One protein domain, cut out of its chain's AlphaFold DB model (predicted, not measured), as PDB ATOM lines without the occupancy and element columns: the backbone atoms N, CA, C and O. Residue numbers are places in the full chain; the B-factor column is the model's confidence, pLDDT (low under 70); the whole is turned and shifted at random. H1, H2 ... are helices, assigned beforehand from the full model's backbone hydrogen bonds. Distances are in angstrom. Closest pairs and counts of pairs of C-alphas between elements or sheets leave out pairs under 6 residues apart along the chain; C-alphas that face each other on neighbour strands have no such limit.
ATOM      1  N   ASP A 196      -4.256  20.495   4.855       82.69
ATOM      2  CA  ASP A 196      -4.173  20.526   6.314       82.69
ATOM      3  C   ASP A 196      -4.213  21.964   6.833       82.69
ATOM      4  O   ASP A 196      -4.956  22.270   7.765       82.69
ATOM      5  N   TYR A 197      -3.503  22.879   6.171       75.62
ATOM      6  CA  TYR A 197      -3.539  24.306   6.472       75.62
ATOM      7  C   TYR A 197      -4.927  24.924   6.241       75.62
ATOM      8  O   TYR A 197      -5.411  25.725   7.038       75.62
ATOM      9  N   ASN A 198      -5.616  24.547   5.164       76.50
ATOM     10  CA  ASN A 198      -6.974  25.029   4.901       76.50
ATOM     11  C   ASN A 198      -7.995  24.443   5.891       76.50
ATOM     12  O   ASN A 198      -8.938  25.130   6.302       76.50
ATOM     13  N   ALA A 199      -7.821  23.178   6.276       77.69
ATOM     14  CA  ALA A 199      -8.654  22.509   7.264       77.69
ATOM     15  C   ALA A 199      -8.462  23.122   8.657       77.69
ATOM     16  O   ALA A 199      -9.455  23.415   9.328       77.69
ATOM     17  N   SER A 200      -7.216  23.393   9.058       79.62
ATOM     18  CA  SER A 200      -6.905  24.054  10.327       79.62
ATOM     19  C   SER A 200      -7.464  25.471  10.362       79.62
ATOM     20  O   SER A 200      -8.204  25.787  11.283       79.62
ATOM     21  N   GLN A 201      -7.273  26.275   9.308       81.19
ATOM     22  CA  GLN A 201      -7.889  27.602   9.214       81.19
ATOM     23  C   GLN A 201      -9.418  27.563   9.325       81.19
ATOM     24  O   GLN A 201     -10.027  28.453   9.919       81.19
ATOM     25  N   SER A 202     -10.060  26.546   8.749       84.06
ATOM     26  CA  SER A 202     -11.513  26.390   8.848       84.06
ATOM     27  C   SER A 202     -11.943  26.061  10.283       84.06
ATOM     28  O   SER A 202     -12.884  26.671  10.789       84.06
ATOM     29  N   ALA A 203     -11.235  25.153  10.962       84.25
ATOM     30  CA  ALA A 203     -11.483  24.809  12.365       84.25
ATOM     31  C   ALA A 203     -11.209  25.990  13.317       84.25
ATOM     32  O   ALA A 203     -11.986  26.260  14.239       84.25
ATOM     33  N   ASP A 204     -10.146  26.737  13.043       88.69
ATOM     34  CA  ASP A 204      -9.757  27.955  13.739       88.69
ATOM     35  C   ASP A 204     -10.833  29.032  13.613       88.69
ATOM     36  O   ASP A 204     -11.262  29.611  14.612       88.69
ATOM     37  N   ARG A 205     -11.354  29.258  12.400       91.81
ATOM     38  CA  ARG A 205     -12.464  30.194  12.174       91.81
ATOM     39  C   ARG A 205     -13.726  29.765  12.912       91.81
ATOM     40  O   ARG A 205     -14.345  30.605  13.557       91.81
ATOM     41  N   VAL A 206     -14.084  28.479  12.891       91.50
ATOM     42  CA  VAL A 206     -15.233  27.960  13.660       91.50
ATOM     43  C   VAL A 206     -15.064  28.249  15.153       91.50
ATOM     44  O   VAL A 206     -15.981  28.778  15.781       91.50
ATOM     45  N   THR A 207     -13.884  27.973  15.711       92.81
ATOM     46  CA  THR A 207     -13.580  28.226  17.128       92.81
ATOM     47  C   THR A 207     -13.633  29.720  17.460       92.81
ATOM     48  O   THR A 207     -14.290  30.127  18.419       92.81
ATOM     49  N   ALA A 208     -12.987  30.553  16.641       94.81
ATOM     50  CA  ALA A 208     -12.969  32.005  16.792       94.81
ATOM     51  C   ALA A 208     -14.379  32.616  16.730       94.81
ATOM     52  O   ALA A 208     -14.698  33.526  17.498       94.81
ATOM     53  N   TYR A 209     -15.229  32.122  15.829       95.31
ATOM     54  CA  TYR A 209     -16.579  32.647  15.629       95.31
ATOM     55  C   TYR A 209     -17.522  32.204  16.745       95.31
ATOM     56  O   TYR A 209     -18.232  33.045  17.290       95.31
ATOM     57  N   ALA A 210     -17.457  30.938  17.169       94.94
ATOM     58  CA  ALA A 210     -18.213  30.453  18.323       94.94
ATOM     59  C   ALA A 210     -17.868  31.240  19.600       94.94
ATOM     60  O   ALA A 210     -18.755  31.619  20.368       94.94
ATOM     61  N   PHE A 211     -16.583  31.554  19.804       97.06
ATOM     62  CA  PHE A 211     -16.151  32.430  20.892       97.06
ATOM     63  C   PHE A 211     -16.757  33.838  20.784       97.06
ATOM     64  O   PHE A 211     -17.312  34.349  21.760       97.06
ATOM     65  N   ALA A 212     -16.685  34.466  19.608       97.38
ATOM     66  CA  ALA A 212     -17.224  35.807  19.408       97.38
ATOM     67  C   ALA A 212     -18.743  35.873  19.641       97.38
ATOM     68  O   ALA A 212     -19.223  36.777  20.329       97.38
ATOM     69  N   GLU A 213     -19.494  34.895  19.130       96.75
ATOM     70  CA  GLU A 213     -20.939  34.764  19.350       96.75
ATOM     71  C   GLU A 213     -21.275  34.572  20.831       96.75
ATOM     72  O   GLU A 213     -22.231  35.159  21.343       96.75
ATOM     73  N   ARG A 214     -20.457  33.802  21.556       97.31
ATOM     74  CA  ARG A 214     -20.626  33.616  22.996       97.31
ATOM     75  C   ARG A 214     -20.438  34.917  23.773       97.31
ATOM     76  O   ARG A 214     -21.213  35.199  24.690       97.31
ATOM     77  N   VAL A 215     -19.431  35.714  23.421       97.38
ATOM     78  CA  VAL A 215     -19.209  37.034  24.032       97.38
ATOM     79  C   VAL A 215     -20.351  37.997  23.693       97.38
ATOM     80  O   VAL A 215     -20.780  38.748  24.568       97.38
ATOM     81  N   ASP A 216     -20.892  37.945  22.475       97.50
ATOM     82  CA  ASP A 216     -22.057  38.740  22.070       97.50
ATOM     83  C   ASP A 216     -23.334  38.367  22.858       97.50
ATOM     84  O   ASP A 216     -24.028  39.259  23.353       97.50
ATOM     85  N   ASP A 217     -23.615  37.073  23.073       97.12
ATOM     86  CA  ASP A 217     -24.717  36.610  23.945       97.12
ATOM     87  C   ASP A 217     -24.570  37.139  25.381       97.12
ATOM     88  O   ASP A 217     -25.539  37.622  25.970       97.12
ATOM     89  N   LEU A 218     -23.357  37.113  25.944       97.00
ATOM     90  CA  LEU A 218     -23.097  37.704  27.261       97.00
ATOM     91  C   LEU A 218     -23.263  39.228  27.245       97.00
ATOM     92  O   LEU A 218     -23.826  39.786  28.185       97.00
ATOM     93  N   GLY A 219     -22.836  39.885  26.164       97.38
ATOM     94  CA  GLY A 219     -23.033  41.312  25.918       97.38
ATOM     95  C   GLY A 219     -24.499  41.727  25.990       97.38
ATOM     96  O   GLY A 219     -24.849  42.662  26.710       97.38
ATOM     97  N   LYS A 220     -25.377  40.970  25.325       97.62
ATOM     98  CA  LYS A 220     -26.837  41.177  25.347       97.62
ATOM     99  C   LYS A 220     -27.449  41.021  26.741       97.62
ATOM    100  O   LYS A 220     -28.512  41.575  27.002       97.62
ATOM    101  N   ARG A 221     -26.786  40.294  27.645       97.81
ATOM    102  CA  ARG A 221     -27.236  40.062  29.026       97.81
ATOM    103  C   ARG A 221     -26.673  41.062  30.031       97.81
ATOM    104  O   ARG A 221     -27.086  41.014  31.182       97.81
ATOM    105  N   LEU A 222     -25.768  41.969  29.649       97.62
ATOM    106  CA  LEU A 222     -25.105  42.884  30.596       97.62
ATOM    107  C   LEU A 222     -26.072  43.801  31.362       97.62
ATOM    108  O   LEU A 222     -25.742  44.235  32.467       97.62
ATOM    109  N   THR A 223     -27.241  44.091  30.791       96.00
ATOM    110  CA  THR A 223     -28.297  44.921  31.395       96.00
ATOM    111  C   THR A 223     -29.431  44.104  32.021       96.00
ATOM    112  O   THR A 223     -30.356  44.686  32.586       96.00
ATOM    113  N   ASP A 224     -29.379  42.771  31.945       97.62
ATOM    114  CA  ASP A 224     -30.399  41.893  32.518       97.62
ATOM    115  C   ASP A 224     -30.349  41.946  34.062       97.62
ATOM    116  O   ASP A 224     -29.276  41.734  34.638       97.62
ATOM    117  N   PRO A 225     -31.474  42.183  34.768       96.88
ATOM    118  CA  PRO A 225     -31.473  42.291  36.230       96.88
ATOM    119  C   PRO A 225     -31.023  41.021  36.961       96.88
ATOM    120  O   PRO A 225     -30.475  41.100  38.059       96.88
ATOM    121  N   LYS A 226     -31.268  39.843  36.376       97.56
ATOM    122  CA  LYS A 226     -30.938  38.539  36.960       97.56
ATOM    123  C   LYS A 226     -29.551  38.067  36.528       97.56
ATOM    124  O   LYS A 226     -28.802  37.543  37.349       97.56
ATOM    125  N   TRP A 227     -29.218  38.217  35.249       96.75
ATOM    126  CA  TRP A 227     -28.022  37.621  34.642       96.75
ATOM    127  C   TRP A 227     -26.871  38.608  34.414       96.75
ATOM    128  O   TRP A 227     -25.734  38.170  34.230       96.75
ATOM    129  N   GLY A 228     -27.130  39.916  34.463       97.00
ATOM    130  CA  GLY A 228     -26.152  40.970  34.187       97.00
ATOM    131  C   GLY A 228     -24.892  40.928  35.051       97.00
ATOM    132  O   GLY A 228     -23.800  41.002  34.484       97.00
ATOM    133  N   PRO A 229     -24.979  40.751  36.387       97.56
ATOM    134  CA  PRO A 229     -23.789  40.666  37.234       97.56
ATOM    135  C   PRO A 229     -22.846  39.520  36.844       97.56
ATOM    136  O   PRO A 229     -21.636  39.724  36.740       97.56
ATOM    137  N   GLU A 230     -23.390  38.331  36.565       97.00
ATOM    138  CA  GLU A 230     -22.586  37.167  36.176       97.00
ATOM    139  C   GLU A 230     -22.053  37.296  34.746       97.00
ATOM    140  O   GLU A 230     -20.890  36.981  34.495       97.00
ATOM    141  N   ALA A 231     -22.854  37.820  33.812       97.06
ATOM    142  CA  ALA A 231     -22.394  38.112  32.456       97.06
ATOM    143  C   ALA A 231     -21.225  39.108  32.473       97.06
ATOM    144  O   ALA A 231     -20.195  38.864  31.847       97.06
ATOM    145  N   ARG A 232     -21.335  40.180  33.270       97.94
ATOM    146  CA  ARG A 232     -20.265  41.164  33.462       97.94
ATOM    147  C   ARG A 232     -19.018  40.518  34.057       97.94
ATOM    148  O   ARG A 232     -17.934  40.739  33.529       97.94
ATOM    149  N   ARG A 233     -19.159  39.693  35.102       97.06
ATOM    150  CA  ARG A 233     -18.033  38.960  35.705       97.06
ATOM    151  C   ARG A 233     -17.303  38.117  34.661       97.06
ATOM    152  O   ARG A 233     -16.093  38.250  34.529       97.06
ATOM    153  N   LYS A 234     -18.036  37.304  33.897       96.31
ATOM    154  CA  LYS A 234     -17.481  36.415  32.869       96.31
ATOM    155  C   LYS A 234     -16.776  37.174  31.748       96.31
ATOM    156  O   LYS A 234     -15.666  36.811  31.385       96.31
ATOM    157  N   VAL A 235     -17.375  38.251  31.241       97.06
ATOM    158  CA  VAL A 235     -16.744  39.085  30.206       97.06
ATOM    159  C   VAL A 235     -15.468  39.747  30.733       97.06
ATOM    160  O   VAL A 235     -14.470  39.803  30.021       97.06
ATOM    161  N   MET A 236     -15.452  40.203  31.989       97.50
ATOM    162  CA  MET A 236     -14.264  40.825  32.585       97.50
ATOM    163  C   MET A 236     -13.081  39.859  32.753       97.50
ATOM    164  O   MET A 236     -11.944  40.326  32.780       97.50
ATOM    165  N   LEU A 237     -13.305  38.538  32.803       95.81
ATOM    166  CA  LEU A 237     -12.213  37.550  32.814       95.81
ATOM    167  C   LEU A 237     -11.378  37.587  31.525       95.81
ATOM    168  O   LEU A 237     -10.205  37.237  31.544       95.81
ATOM    169  N   LEU A 238     -11.947  38.084  30.423       96.00
ATOM    170  CA  LEU A 238     -11.255  38.224  29.140       96.00
ATOM    171  C   LEU A 238     -10.357  39.469  29.062       96.00
ATOM    172  O   LEU A 238      -9.622  39.626  28.088       96.00
ATOM    173  N   ALA A 239     -10.394  40.363  30.057       95.50
ATOM    174  CA  ALA A 239      -9.651  41.625  30.019       95.50
ATOM    175  C   ALA A 239      -8.139  41.459  29.736       95.50
ATOM    176  O   ALA A 239      -7.620  42.232  28.924       95.50
ATOM    177  N   PRO A 240      -7.417  40.472  30.318       94.69
ATOM    178  CA  PRO A 240      -5.999  40.263  30.014       94.69
ATOM    179  C   PRO A 240      -5.750  39.918  28.539       94.69
ATOM    180  O   PRO A 240      -4.940  40.579  27.890       94.69
ATOM    181  N   ALA A 241      -6.501  38.958  27.989       93.75
ATOM    182  CA  ALA A 241      -6.363  38.528  26.595       93.75
ATOM    183  C   ALA A 241      -6.737  39.647  25.606       93.75
ATOM    184  O   ALA A 241      -6.092  39.830  24.573       93.75
ATOM    185  N   ILE A 242      -7.746  40.458  25.936       94.62
ATOM    186  CA  ILE A 242      -8.153  41.602  25.108       94.62
ATOM    187  C   ILE A 242      -7.091  42.696  25.115       94.62
ATOM    188  O   ILE A 242      -6.796  43.259  24.062       94.62
ATOM    189  N   LYS A 243      -6.467  42.961  26.268       93.62
ATOM    190  CA  LYS A 243      -5.364  43.920  26.367       93.62
ATOM    191  C   LYS A 243      -4.190  43.529  25.471       93.62
ATOM    192  O   LYS A 243      -3.611  44.403  24.829       93.62
ATOM    193  N   GLU A 244      -3.865  42.241  25.413       90.31
ATOM    194  CA  GLU A 244      -2.791  41.712  24.571       90.31
ATOM    195  C   GLU A 244      -3.115  41.808  23.072       90.31
ATOM    196  O   GLU A 244      -2.253  42.132  22.257       90.31
ATOM    197  N   THR A 245      -4.371  41.568  22.695       87.25
ATOM    198  CA  THR A 245      -4.744  41.370  21.287       87.25
ATOM    199  C   THR A 245      -5.373  42.595  20.622       87.25
ATOM    200  O   THR A 245      -5.091  42.893  19.457       87.25
ATOM    201  N   ALA A 246      -6.235  43.322  21.329       85.69
ATOM    202  CA  ALA A 246      -7.116  44.354  20.777       85.69
ATOM    203  C   ALA A 246      -6.980  45.724  21.466       85.69
ATOM    204  O   ALA A 246      -7.729  46.654  21.145       85.69
ATOM    205  N   GLY A 247      -5.998  45.865  22.362       87.75
ATOM    206  CA  GLY A 247      -5.709  47.088  23.102       87.75
ATOM    207  C   GLY A 247      -6.498  47.208  24.407       87.75
ATOM    208  O   GLY A 247      -7.208  46.298  24.820       87.75
ATOM    209  N   ASP A 248      -6.353  48.345  25.085       88.06
ATOM    210  CA  ASP A 248      -6.910  48.532  26.428       88.06
ATOM    211  C   ASP A 248      -8.453  48.568  26.407       88.06
ATOM    212  O   ASP A 248      -9.067  49.385  25.712       88.06
ATOM    213  N   ALA A 249      -9.073  47.670  27.173       88.25
ATOM    214  CA  ALA A 249     -10.514  47.546  27.352       88.25
ATOM    215  C   ALA A 249     -10.786  47.303  28.841       88.25
ATOM    216  O   ALA A 249     -10.443  46.257  29.390       88.25
ATOM    217  N   ARG A 250     -11.351  48.308  29.516       91.94
ATOM    218  CA  ARG A 250     -11.447  48.349  30.988       91.94
ATOM    219  C   ARG A 250     -12.836  48.036  31.534       91.94
ATOM    220  O   ARG A 250     -13.013  47.944  32.744       91.94
ATOM    221  N   THR A 251     -13.822  47.898  30.655       96.94
ATOM    222  CA  THR A 251     -15.206  47.561  31.009       96.94
ATOM    223  C   THR A 251     -15.701  46.378  30.193       96.94
ATOM    224  O   THR A 251     -15.224  46.147  29.080       96.94
ATOM    225  N   ALA A 252     -16.707  45.669  30.706       96.56
ATOM    226  CA  ALA A 252     -17.314  44.550  29.994       96.56
ATOM    227  C   ALA A 252     -17.851  44.990  28.624       96.56
ATOM    228  O   ALA A 252     -17.596  44.333  27.625       96.56
ATOM    229  N   GLU A 253     -18.493  46.154  28.546       97.50
ATOM    230  CA  GLU A 253     -18.988  46.742  27.300       97.50
ATOM    231  C   GLU A 253     -17.856  47.005  26.301       97.50
ATOM    232  O   GLU A 253     -17.992  46.685  25.121       97.50
ATOM    233  N   SER A 254     -16.724  47.550  26.761       96.62
ATOM    234  CA  SER A 254     -15.565  47.784  25.893       96.62
ATOM    235  C   SER A 254     -14.941  46.479  25.395       96.62
ATOM    236  O   SER A 254     -14.515  46.414  24.244       96.62
ATOM    237  N   ILE A 255     -14.938  45.428  26.221       97.00
ATOM    238  CA  ILE A 255     -14.458  44.096  25.844       97.00
ATOM    239  C   ILE A 255     -15.376  43.492  24.781       97.00
ATOM    240  O   ILE A 255     -14.885  43.083  23.730       97.00
ATOM    241  N   VAL A 256     -16.696  43.500  25.007       97.56
ATOM    242  CA  VAL A 256     -17.671  43.020  24.015       97.56
ATOM    243  C   VAL A 256     -17.500  43.776  22.702       97.56
ATOM    244  O   VAL A 256     -17.333  43.148  21.663       97.56
ATOM    245  N   ALA A 257     -17.431  45.110  22.738       96.75
ATOM    246  CA  ALA A 257     -17.250  45.917  21.534       96.75
ATOM    247  C   ALA A 257     -15.966  45.561  20.763       96.75
ATOM    248  O   ALA A 257     -15.985  45.521  19.532       96.75
ATOM    249  N   ARG A 258     -14.859  45.271  21.464       96.81
ATOM    250  CA  ARG A 258     -13.598  44.837  20.840       96.81
ATOM    251  C   ARG A 258     -13.712  43.459  20.200       96.81
ATOM    252  O   ARG A 258     -13.271  43.299  19.065       96.81
ATOM    253  N   VAL A 259     -14.326  42.492  20.881       96.81
ATOM    254  CA  VAL A 259     -14.558  41.152  20.317       96.81
ATOM    255  C   VAL A 259     -15.478  41.233  19.098       96.81
ATOM    256  O   VAL A 259     -15.165  40.655  18.059       96.81
ATOM    257  N   THR A 260     -16.557  42.017  19.165       96.81
ATOM    258  CA  THR A 260     -17.461  42.246  18.030       96.81
ATOM    259  C   THR A 260     -16.749  42.916  16.848       96.81
ATOM    260  O   THR A 260     -17.007  42.560  15.700       96.81
ATOM    261  N   ASP A 261     -15.856  43.880  17.090       95.88
ATOM    262  CA  ASP A 261     -15.050  44.515  16.037       95.88
ATOM    263  C   ASP A 261     -14.090  43.518  15.369       95.88
ATOM    264  O   ASP A 261     -14.037  43.442  14.141       95.88
ATOM    265  N   LEU A 262     -13.382  42.701  16.160       95.94
ATOM    266  CA  LEU A 262     -12.540  41.625  15.634       95.94
ATOM    267  C   LEU A 262     -13.357  40.634  14.802       95.94
ATOM    268  O   LEU A 262     -12.945  40.282  13.702       95.94
ATOM    269  N   TYR A 263     -14.535  40.239  15.278       96.44
ATOM    270  CA  TYR A 263     -15.415  39.332  14.548       96.44
ATOM    271  C   TYR A 263     -15.852  39.913  13.200       96.44
ATOM    272  O   TYR A 263     -15.713  39.261  12.167       96.44
ATOM    273  N   LYS A 264     -16.267  41.184  13.165       95.44
ATOM    274  CA  LYS A 264     -16.600  41.873  11.907       95.44
ATOM    275  C   LYS A 264     -15.411  41.935  10.949       95.44
ATOM    276  O   LYS A 264     -15.586  41.702   9.757       95.44
ATOM    277  N   LYS A 265     -14.203  42.206  11.455       94.88
ATOM    278  CA  LYS A 265     -12.974  42.205  10.643       94.88
ATOM    279  C   LYS A 265     -12.670  40.820  10.082       94.88
ATOM    280  O   LYS A 265     -12.398  40.713   8.889       94.88
ATOM    281  N   ALA A 266     -12.822  39.779  10.902       93.19
ATOM    282  CA  ALA A 266     -12.657  38.387  10.499       93.19
ATOM    283  C   ALA A 266     -13.621  37.974   9.370       93.19
ATOM    284  O   ALA A 266     -13.250  37.165   8.526       93.19
ATOM    285  N   LEU A 267     -14.820  38.569   9.309       92.50
ATOM    286  CA  LEU A 267     -15.793  38.353   8.229       92.50
ATOM    287  C   LEU A 267     -15.545  39.222   6.981       92.50
ATOM    288  O   LEU A 267     -15.964  38.858   5.885       92.50
ATOM    289  N   SER A 268     -14.893  40.379   7.122       86.75
ATOM    290  CA  SER A 268     -14.788  41.399   6.062       86.75
ATOM    291  C   SER A 268     -13.696  41.154   5.006       86.75
ATOM    292  O   SER A 268     -13.528  41.971   4.102       86.75
ATOM    293  N   GLY A 269     -12.922  40.069   5.119       75.44
ATOM    294  CA  GLY A 269     -11.822  39.713   4.209       75.44
ATOM    295  C   GLY A 269     -10.522  40.503   4.431       75.44
ATOM    296  O   GLY A 269      -9.439  39.926   4.391       75.44
ATOM    297  N   ASN A 270     -10.602  41.798   4.752       80.31
ATOM    298  CA  ASN A 270      -9.430  42.608   5.102       80.31
ATOM    299  C   ASN A 270      -8.983  42.332   6.543       80.31
ATOM    300  O   ASN A 270      -9.759  42.510   7.480       80.31
ATOM    301  N   PHE A 271      -7.716  41.942   6.726       88.69
ATOM    302  CA  PHE A 271      -7.158  41.518   8.023       88.69
ATOM    303  C   PHE A 271      -7.890  40.322   8.655       88.69
ATOM    304  O   PHE A 271      -7.846  40.155   9.875       88.69
ATOM    305  N   ALA A 272      -8.564  39.498   7.845       89.12
ATOM    306  CA  ALA A 272      -9.404  38.416   8.347       89.12
ATOM    307  C   ALA A 272      -8.616  37.402   9.191       89.12
ATOM    308  O   ALA A 272      -9.065  37.015  10.272       89.12
ATOM    309  N   ASP A 273      -7.417  37.035   8.741       86.31
ATOM    310  CA  ASP A 273      -6.589  36.039   9.423       86.31
ATOM    311  C   ASP A 273      -6.001  36.591  10.728       86.31
ATOM    312  O   ASP A 273      -6.051  35.927  11.760       86.31
ATOM    313  N   GLU A 274      -5.553  37.851  10.738       92.00
ATOM    314  CA  GLU A 274      -5.066  38.504  11.961       92.00
ATOM    315  C   GLU A 274      -6.190  38.698  12.990       92.00
ATOM    316  O   GLU A 274      -5.986  38.514  14.191       92.00
ATOM    317  N   ALA A 275      -7.400  39.035  12.539       94.94
ATOM    318  CA  ALA A 275      -8.560  39.120  13.415       94.94
ATOM    319  C   ALA A 275      -8.958  37.742  13.971       94.94
ATOM    320  O   ALA A 275      -9.229  37.629  15.167       94.94
ATOM    321  N   THR A 276      -8.922  36.692  13.142       93.94
ATOM    322  CA  THR A 276      -9.166  35.299  13.558       93.94
ATOM    323  C   THR A 276      -8.141  34.856  14.602       93.94
ATOM    324  O   THR A 276      -8.523  34.376  15.664       93.94
ATOM    325  N   ARG A 277      -6.849  35.116  14.373       94.31
ATOM    326  CA  ARG A 277      -5.766  34.808  15.321       94.31
ATOM    327  C   ARG A 277      -5.987  35.461  16.688       94.31
ATOM    328  O   ARG A 277      -5.827  34.820  17.721       94.31
ATOM    329  N   LYS A 278      -6.381  36.736  16.711       95.88
ATOM    330  CA  LYS A 278      -6.685  37.461  17.957       95.88
ATOM    331  C   LYS A 278      -7.899  36.891  18.685       95.88
ATOM    332  O   LYS A 278      -7.885  36.805  19.912       95.88
ATOM    333  N   LEU A 279      -8.931  36.493  17.941       96.50
ATOM    334  CA  LEU A 279     -10.095  35.816  18.505       96.50
ATOM    335  C   LEU A 279      -9.726  34.455  19.099       96.50
ATOM    336  O   LEU A 279     -10.241  34.137  20.162       96.50
ATOM    337  N   LEU A 280      -8.815  33.693  18.484       95.00
ATOM    338  CA  LEU A 280      -8.337  32.415  19.029       95.00
ATOM    339  C   LEU A 280      -7.610  32.578  20.365       95.00
ATOM    340  O   LEU A 280      -7.923  31.860  21.305       95.00
ATOM    341  N   ILE A 281      -6.727  33.573  20.491       94.81
ATOM    342  CA  ILE A 281      -6.062  33.879  21.771       94.81
ATOM    343  C   ILE A 281      -7.103  34.174  22.862       94.81
ATOM    344  O   ILE A 281      -7.004  33.696  23.991       94.81
ATOM    345  N   CYS A 282      -8.141  34.940  22.518       95.69
ATOM    346  CA  CYS A 282      -9.231  35.218  23.449       95.69
ATOM    347  C   CYS A 282     -10.091  33.974  23.733       95.69
ATOM    348  O   CYS A 282     -10.562  33.811  24.858       95.69
ATOM    349  N   ALA A 283     -10.286  33.098  22.742       96.25
ATOM    350  CA  ALA A 283     -11.014  31.844  22.885       96.25
ATOM    351  C   ALA A 283     -10.294  30.883  23.835       96.25
ATOM    352  O   ALA A 283     -10.943  30.296  24.696       96.25
ATOM    353  N   ASP A 284      -8.971  30.766  23.745       93.75
ATOM    354  CA  ASP A 284      -8.192  29.914  24.644       93.75
ATOM    355  C   ASP A 284      -8.273  30.399  26.094       93.75
ATOM    356  O   ASP A 284      -8.605  29.609  26.978       93.75
ATOM    357  N   ALA A 285      -8.150  31.710  26.330       94.06
ATOM    358  CA  ALA A 285      -8.441  32.288  27.645       94.06
ATOM    359  C   ALA A 285      -9.897  32.018  28.077       94.06
ATOM    360  O   ALA A 285     -10.179  31.703  29.231       94.06
ATOM    361  N   GLY A 286     -10.850  32.096  27.144       94.19
ATOM    362  CA  GLY A 286     -12.254  31.773  27.384       94.19
ATOM    363  C   GLY A 286     -12.476  30.341  27.885       94.19
ATOM    364  O   GLY A 286     -13.250  30.145  28.828       94.19
ATOM    365  N   LYS A 287     -11.783  29.355  27.305       93.25
ATOM    366  CA  LYS A 287     -11.849  27.941  27.720       93.25
ATOM    367  C   LYS A 287     -11.354  27.757  29.151       93.25
ATOM    368  O   LYS A 287     -12.014  27.081  29.937       93.25
ATOM    369  N   GLU A 288     -10.246  28.401  29.520       92.25
ATOM    370  CA  GLU A 288      -9.695  28.334  30.885       92.25
ATOM    371  C   GLU A 288     -10.696  28.815  31.947       92.25
ATOM    372  O   GLU A 288     -10.718  28.318  33.074       92.25
ATOM    373  N   PHE A 289     -11.577  29.747  31.575       90.06
ATOM    374  CA  PHE A 289     -12.605  30.299  32.455       90.06
ATOM    375  C   PHE A 289     -13.997  29.660  32.292       90.06
ATOM    376  O   PHE A 289     -14.950  30.107  32.940       90.06
ATOM    377  N   GLY A 290     -14.150  28.642  31.436       90.06
ATOM    378  CA  GLY A 290     -15.435  27.984  31.163       90.06
ATOM    379  C   GLY A 290     -16.472  28.899  30.494       90.06
ATOM    380  O   GLY A 290     -17.669  28.834  30.800       90.06
TER     381      GLY A 290
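Overview. This is residues 196 to 290 of the 292 residues of the protein "N-acetylmuramoyl-L-alanine amidase" of Cohnella zeiphila (UniProt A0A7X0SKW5). One long helix, H1, runs along the length of an elongated body; the hairpin of H4 and H5 packs on it, H5 crossing it steeply. Short H3 packs on H4 and H5, away from H1, and short H2 folds back along the last part of H1. The printed part has 95 residues with five named helices, H1 to H5 in chain order, and no named strand: all helix, packed part aligned, part crossed. It is compact, with a radius of gyration of the C-alphas of 13.0 A and spans of 45 by 23 by 21 A.

Along the chain. H1, residues 196 to 220, begins at C-alpha 196 (-4.173, 20.526, 6.314) and is 36.1 A long. H2 is residues 228 to 236 and H3 residues 239 to 246. H4, residues 252 to 267, is 22.7 A long. H5, residues 272 to 288, is 24.7 A long and ends at C-alpha 288 (-9.695, 28.334, 30.885).

Arrangement. The hub, H4, touches the four other helices. With residues 209 to 219 alone H1 touches it, closest at the C-alphas of Gly 219 and Val 256, 5.9 A, at a shallow tilt of 34 degrees, only just short of steep, opposite ways. H4 and H5 form a helical hairpin at a steep tilt of 43 degrees; their closest C-alphas, of Ala 266 and Ala 272, are 3.9 A apart. H5 touches H1 at a steep tilt of 65 degrees, closest at the C-alphas of Ala 208 and Leu 279, 5.1 A. H3 and H5 touch at a shallow tilt of 11 degrees, opposite ways, closest at the C-alphas of Ala 241 and Cys 282, 5.4 A. H1 and H3 are apart. In H1 to H5 every O i to N i+4 pair is within hydrogen-bond range.

Size, cuts and confidence. The two farthest C-alphas, of Asp 196 and Pro 225, are 46.0 A apart. The printed part has no cut, no link is long, and no printed residue has pLDDT under 70.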